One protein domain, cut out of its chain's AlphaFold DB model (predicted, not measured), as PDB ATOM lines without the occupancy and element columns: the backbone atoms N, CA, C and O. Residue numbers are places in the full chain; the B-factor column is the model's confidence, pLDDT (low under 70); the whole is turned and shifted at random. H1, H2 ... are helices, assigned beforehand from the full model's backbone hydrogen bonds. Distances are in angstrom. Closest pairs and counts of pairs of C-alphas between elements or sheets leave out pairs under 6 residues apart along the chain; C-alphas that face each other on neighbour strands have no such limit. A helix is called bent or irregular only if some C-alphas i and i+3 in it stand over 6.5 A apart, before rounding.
ATOM      1  N   LYS A  22     -15.502 -30.307 -46.639       89.69
ATOM      2  CA  LYS A  22     -14.864 -29.862 -45.398       89.69
ATOM      3  C   LYS A  22     -14.965 -30.896 -44.275       89.69
ATOM      4  O   LYS A  22     -13.996 -31.088 -43.549       89.69
ATOM      5  N   TYR A  23     -16.125 -31.532 -44.111       85.75
ATOM      6  CA  TYR A  23     -16.367 -32.449 -42.992       85.75
ATOM      7  C   TYR A  23     -16.175 -33.921 -43.347       85.75
ATOM      8  O   TYR A  23     -16.120 -34.747 -42.439       85.75
ATOM      9  N   LYS A  24     -16.043 -34.266 -44.635       83.94
ATOM     10  CA  LYS A  24     -15.901 -35.648 -45.113       83.94
ATOM     11  C   LYS A  24     -14.845 -36.416 -44.327       83.94
ATOM     12  O   LYS A  24     -15.145 -37.487 -43.819       83.94
ATOM     13  N   GLU A  25     -13.636 -35.876 -44.201       83.62
ATOM     14  CA  GLU A  25     -12.546 -36.576 -43.512       83.62
ATOM     15  C   GLU A  25     -12.815 -36.782 -42.020       83.62
ATOM     16  O   GLU A  25     -12.396 -37.794 -41.465       83.62
ATOM     17  N   GLU A  26     -13.534 -35.865 -41.376       81.81
ATOM     18  CA  GLU A  26     -13.893 -35.969 -39.962       81.81
ATOM     19  C   GLU A  26     -14.949 -37.058 -39.740       81.81
ATOM     20  O   GLU A  26     -14.806 -37.893 -38.846       81.81
ATOM     21  N   VAL A  27     -15.978 -37.095 -40.596       82.12
ATOM     22  CA  VAL A  27     -17.102 -38.031 -40.452       82.12
ATOM     23  C   VAL A  27     -16.834 -39.406 -41.062       82.12
ATOM     24  O   VAL A  27     -17.490 -40.367 -40.677       82.12
ATOM     25  N   SER A  28     -15.892 -39.529 -42.003       83.06
ATOM     26  CA  SER A  28     -15.606 -40.780 -42.720       83.06
ATOM     27  C   SER A  28     -14.202 -41.337 -42.477       83.06
ATOM     28  O   SER A  28     -13.736 -42.163 -43.263       83.06
ATOM     29  N   LYS A  29     -13.507 -40.898 -41.417       86.81
ATOM     30  CA  LYS A  29     -12.132 -41.333 -41.107       86.81
ATOM     31  C   LYS A  29     -12.016 -42.840 -40.889       86.81
ATOM     32  O   LYS A  29     -11.000 -43.446 -41.219       86.81
ATOM     33  N   THR A  30     -13.044 -43.439 -40.298       89.69
ATOM     34  CA  THR A  30     -13.125 -44.869 -39.994       89.69
ATOM     35  C   THR A  30     -14.523 -45.402 -40.306       89.69
ATOM     36  O   THR A  30     -15.493 -44.642 -40.271       89.69
ATOM     37  N   PRO A  31     -14.677 -46.717 -40.546       86.62
ATOM     38  CA  PRO A  31     -16.000 -47.322 -40.705       86.62
ATOM     39  C   PRO A  31     -16.931 -47.055 -39.512       86.62
ATOM     40  O   PRO A  31     -18.131 -46.856 -39.686       86.62
ATOM     41  N   GLU A  32     -16.380 -47.002 -38.297       89.00
ATOM     42  CA  GLU A  32     -17.133 -46.744 -37.065       89.00
ATOM     43  C   GLU A  32     -17.631 -45.298 -36.967       89.00
ATOM     44  O   GLU A  32     -18.796 -45.080 -36.637       89.00
ATOM     45  N   SER A  33     -16.782 -44.315 -37.290       89.12
ATOM     46  CA  SER A  33     -17.175 -42.896 -37.310       89.12
ATOM     47  C   SER A  33     -18.229 -42.627 -38.383       89.12
ATOM     48  O   SER A  33     -19.251 -42.008 -38.085       89.12
ATOM     49  N   ALA A  34     -18.060 -43.211 -39.573       87.94
ATOM     50  CA  ALA A  34     -19.045 -43.129 -40.649       87.94
ATOM     51  C   ALA A  34     -20.390 -43.735 -40.232       87.94
ATOM     52  O   ALA A  34     -21.445 -43.134 -40.438       87.94
ATOM     53  N   LYS A  35     -20.368 -44.913 -39.595       89.00
ATOM     54  CA  LYS A  35     -21.582 -45.558 -39.088       89.00
ATOM     55  C   LYS A  35     -22.267 -44.694 -38.031       89.00
ATOM     56  O   LYS A  35     -23.476 -44.504 -38.113       89.00
ATOM     57  N   LYS A  36     -21.515 -44.149 -37.068       90.56
ATOM     58  CA  LYS A  36     -22.054 -43.282 -36.011       90.56
ATOM     59  C   LYS A  36     -22.719 -42.033 -36.592       90.56
ATOM     60  O   LYS A  36     -23.861 -41.751 -36.250       90.56
ATOM     61  N   PHE A  37     -22.059 -41.362 -37.531       90.44
ATOM     62  CA  PHE A  37     -22.614 -40.205 -38.231       90.44
ATOM     63  C   PHE A  37     -23.935 -40.535 -38.947       90.44
ATOM     64  O   PHE A  37     -24.925 -39.819 -38.810       90.44
ATOM     65  N   LEU A  38     -23.991 -41.661 -39.667       88.75
ATOM     66  CA  LEU A  38     -25.209 -42.095 -40.360       88.75
ATOM     67  C   LEU A  38     -26.345 -42.490 -39.400       88.75
ATOM     68  O   LEU A  38     -27.518 -42.360 -39.763       88.75
ATOM     69  N   VAL A  39     -26.018 -42.970 -38.195       91.19
ATOM     70  CA  VAL A  39     -26.996 -43.228 -37.127       91.19
ATOM     71  C   VAL A  39     -27.525 -41.919 -36.543       91.19
ATOM     72  O   VAL A  39     -28.737 -41.772 -36.413       91.19
ATOM     73  N   GLU A  40     -26.651 -40.956 -36.244       89.81
ATOM     74  CA  GLU A  40     -27.031 -39.640 -35.704       89.81
ATOM     75  C   GLU A  40     -27.912 -38.847 -36.679       89.81
ATOM     76  O   GLU A  40     -28.877 -38.207 -36.266       89.81
ATOM     77  N   LEU A  41     -27.651 -38.961 -37.984       87.94
ATOM     78  CA  LEU A  41     -28.519 -38.410 -39.028       87.94
ATOM     79  C   LEU A  41     -29.847 -39.167 -39.201       87.94
ATOM     80  O   LEU A  41     -30.703 -38.742 -39.977       87.94
ATOM     81  N   GLY A  42     -30.029 -40.310 -38.535       88.69
ATOM     82  CA  GLY A  42     -31.229 -41.137 -38.652       88.69
ATOM     83  C   GLY A  42     -31.363 -41.850 -40.001       88.69
ATOM     84  O   GLY A  42     -32.462 -42.278 -40.364       88.69
ATOM     85  N   VAL A  43     -30.271 -41.993 -40.757       88.94
ATOM     86  CA  VAL A  43     -30.257 -42.692 -42.054       88.94
ATOM     87  C   VAL A  43     -30.275 -44.201 -41.839       88.94
ATOM     88  O   VAL A  43     -31.062 -44.925 -42.461       88.94
ATOM     89  N   ILE A  44     -29.435 -44.673 -40.919       90.19
ATOM     90  CA  ILE A  44     -29.349 -46.076 -40.520       90.19
ATOM     91  C   ILE A  44     -29.613 -46.231 -39.021       90.19
ATOM     92  O   ILE A  44     -29.496 -45.302 -38.234       90.19
ATOM     93  N   THR A  45     -29.995 -47.432 -38.624       90.31
ATOM     94  CA  THR A  45     -30.116 -47.857 -37.228       90.31
ATOM     95  C   THR A  45     -28.746 -48.268 -36.690       90.31
ATOM     96  O   THR A  45     -27.839 -48.574 -37.462       90.31
ATOM     97  N   GLU A  46     -28.599 -48.385 -35.370       89.44
ATOM     98  CA  GLU A  46     -27.370 -48.903 -34.733       89.44
ATOM     99  C   GLU A  46     -26.962 -50.290 -35.262       89.44
ATOM    100  O   GLU A  46     -25.778 -50.632 -35.352       89.44
ATOM    101  N   LYS A  47     -27.950 -51.080 -35.697       87.00
ATOM    102  CA  LYS A  47     -27.763 -52.395 -36.321       87.00
ATOM    103  C   LYS A  47     -27.288 -52.326 -37.779       87.00
ATOM    104  O   LYS A  47     -27.016 -53.365 -38.360       87.00
ATOM    105  N   GLY A  48     -27.191 -51.137 -38.372       83.62
ATOM    106  CA  GLY A  48     -26.795 -50.921 -39.769       83.62
ATOM    107  C   GLY A  48     -27.950 -50.952 -40.775       83.62
ATOM    108  O   GLY A  48     -27.750 -50.626 -41.939       83.62
ATOM    109  N   ASN A  49     -29.175 -51.273 -40.345       87.31
ATOM    110  CA  ASN A  49     -30.342 -51.282 -41.233       87.31
ATOM    111  C   ASN A  49     -30.813 -49.861 -41.540       87.31
ATOM    112  O   ASN A  49     -30.860 -49.036 -40.632       87.31
ATOM    113  N   ARG A  50     -31.270 -49.593 -42.764       88.56
ATOM    114  CA  ARG A  50     -31.861 -48.297 -43.139       88.56
ATOM    115  C   ARG A  50     -33.146 -48.008 -42.362       88.56
ATOM    116  O   ARG A  50     -33.983 -48.896 -42.164       88.56
ATOM    117  N   THR A  51     -33.335 -46.757 -41.945       89.19
ATOM    118  CA  THR A  51     -34.581 -46.342 -41.287       89.19
ATOM    119  C   THR A  51     -35.732 -46.264 -42.292       89.19
ATOM    120  O   THR A  51     -35.531 -46.198 -43.505       89.19
ATOM    121  N   LYS A  52     -36.980 -46.294 -41.795       86.50
ATOM    122  CA  LYS A  52     -38.200 -46.358 -42.626       86.50
ATOM    123  C   LYS A  52     -38.239 -45.270 -43.704       86.50
ATOM    124  O   LYS A  52     -38.682 -45.547 -44.814       86.50
ATOM    125  N   HIS A  53     -37.744 -44.074 -43.383       85.75
ATOM    126  CA  HIS A  53     -37.715 -42.946 -44.308       85.75
ATOM    127  C   HIS A  53     -36.825 -43.212 -45.529       85.75
ATOM    128  O   HIS A  53     -37.194 -42.828 -46.628       85.75
ATOM    129  N   TYR A  54     -35.728 -43.959 -45.378       83.12
ATOM    130  CA  TYR A  54     -34.748 -44.223 -46.441       83.12
ATOM    131  C   TYR A  54     -34.856 -45.625 -47.064       83.12
ATOM    132  O   TYR A  54     -34.084 -45.970 -47.960       83.12
ATOM    133  N   LYS A  55     -35.826 -46.447 -46.636       80.88
ATOM    134  CA  LYS A  55     -36.042 -47.800 -47.189       80.88
ATOM    135  C   LYS A  55     -36.382 -47.812 -48.679       80.88
ATOM    136  O   LYS A  55     -36.082 -48.785 -49.357       80.88
ATOM    137  N   HIS A  56     -37.009 -46.748 -49.173       83.38
ATOM    138  CA  HIS A  56     -37.414 -46.625 -50.572       83.38
ATOM    139  C   HIS A  56     -36.245 -46.311 -51.519       83.38
ATOM    140  O   HIS A  56     -36.406 -46.403 -52.733       83.38
ATOM    141  N   LEU A  57     -35.078 -45.922 -50.990       80.31
ATOM    142  CA  LEU A  57     -33.907 -45.666 -51.818       80.31
ATOM    143  C   LEU A  57     -33.361 -47.001 -52.341       80.31
ATOM    144  O   LEU A  57     -33.036 -47.884 -51.553       80.31
ATOM    145  N   CYS A  58     -33.226 -47.170 -53.654       65.81
ATOM    146  CA  CYS A  58     -32.536 -48.328 -54.235       65.81
ATOM    147  C   CYS A  58     -31.014 -48.168 -54.099       65.81
ATOM    148  O   CYS A  58     -30.314 -47.943 -55.082       65.81
ATOM    149  N   ILE A  59     -30.509 -48.243 -52.869       69.75
ATOM    150  CA  ILE A  59     -29.074 -48.316 -52.589       69.75
ATOM    151  C   ILE A  59     -28.714 -49.806 -52.538       69.75
ATOM    152  O   ILE A  59     -29.327 -50.517 -51.737       69.75
ATOM    153  N   PRO A  60     -27.780 -50.292 -53.377       62.91
ATOM    154  CA  PRO A  60     -27.312 -51.672 -53.313       62.91
ATOM    155  C   PRO A  60     -26.780 -51.972 -51.910       62.91
ATOM    156  O   PRO A  60     -25.918 -51.251 -51.406       62.91
ATOM    157  N   GLU A  61     -27.311 -53.008 -51.268       60.50
ATOM    158  CA  GLU A  61     -26.781 -53.482 -49.993       60.50
ATOM    159  C   GLU A  61     -25.472 -54.221 -50.294       60.50
ATOM    160  O   GLU A  61     -25.452 -55.149 -51.103       60.50
ATOM    161  N   ALA A  62     -24.359 -53.750 -49.725       57.12
ATOM    162  CA  ALA A  62     -23.080 -54.437 -49.848       57.12
ATOM    163  C   ALA A  62     -23.168 -55.743 -49.041       57.12
ATOM    164  O   ALA A  62     -23.256 -55.697 -47.814       57.12
ATOM    165  N   HIS A  63     -23.234 -56.866 -49.756       42.97
ATOM    166  CA  HIS A  63     -23.183 -58.222 -49.212       42.97
ATOM    167  C   HIS A  63     -21.756 -58.642 -48.865       42.97
ATOM    168  O   HIS A  63     -20.830 -58.239 -49.607       42.97
TER     169      HIS A  63
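Overview. This is residues 22 to 63 of the 63 residues of an uncharacterized protein of Parapedobacter koreensis (UniProt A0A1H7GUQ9). The domain has little regular structure: a short helix, H1, and a longer one, H2, make an L-shaped corner, and from the far end of H2 a long winding stretch without named elements, residues 41 to 63, runs on to the chain's last residue. The printed part has 42 residues, 16 of them in the two named helices, H1 then H2, with no named strand; the class is all helix. It is only just compact, close to loose, with a radius of gyration of the C-alphas of 10.9 A and spans of 28 by 21 by 20 A.

Arrangement. H1, residues 22 to 27, and H2, residues 31 to 40, only just touch, with 3 pairs of C-alphas within 8 A, and only at the corner by their tight link. Their closest C-alphas, of Val 27 and Ala 34, are 5.5 A apart. Their lines stand about perpendicular, at 74 degrees. In H2 every O i to N i+4 pair is within hydrogen-bond range; in H1 1 of 2 is.

Along the chain. H1 begins at C-alpha 22, (-14.864, -29.862, -45.398), and is irregular: C-alphas 22 and 25 are 7.3 A apart. H2 measures 14.3 A and ends at C-alpha 40, (-27.031, -39.640, -35.704).

Size, cuts and confidence. The C-alphas farthest apart, of Lys 22 and His 63, are 29.8 A apart. The printed part has no cut. Mean pLDDT of the printed part is 83.1; residues 58 to 63 are under 70.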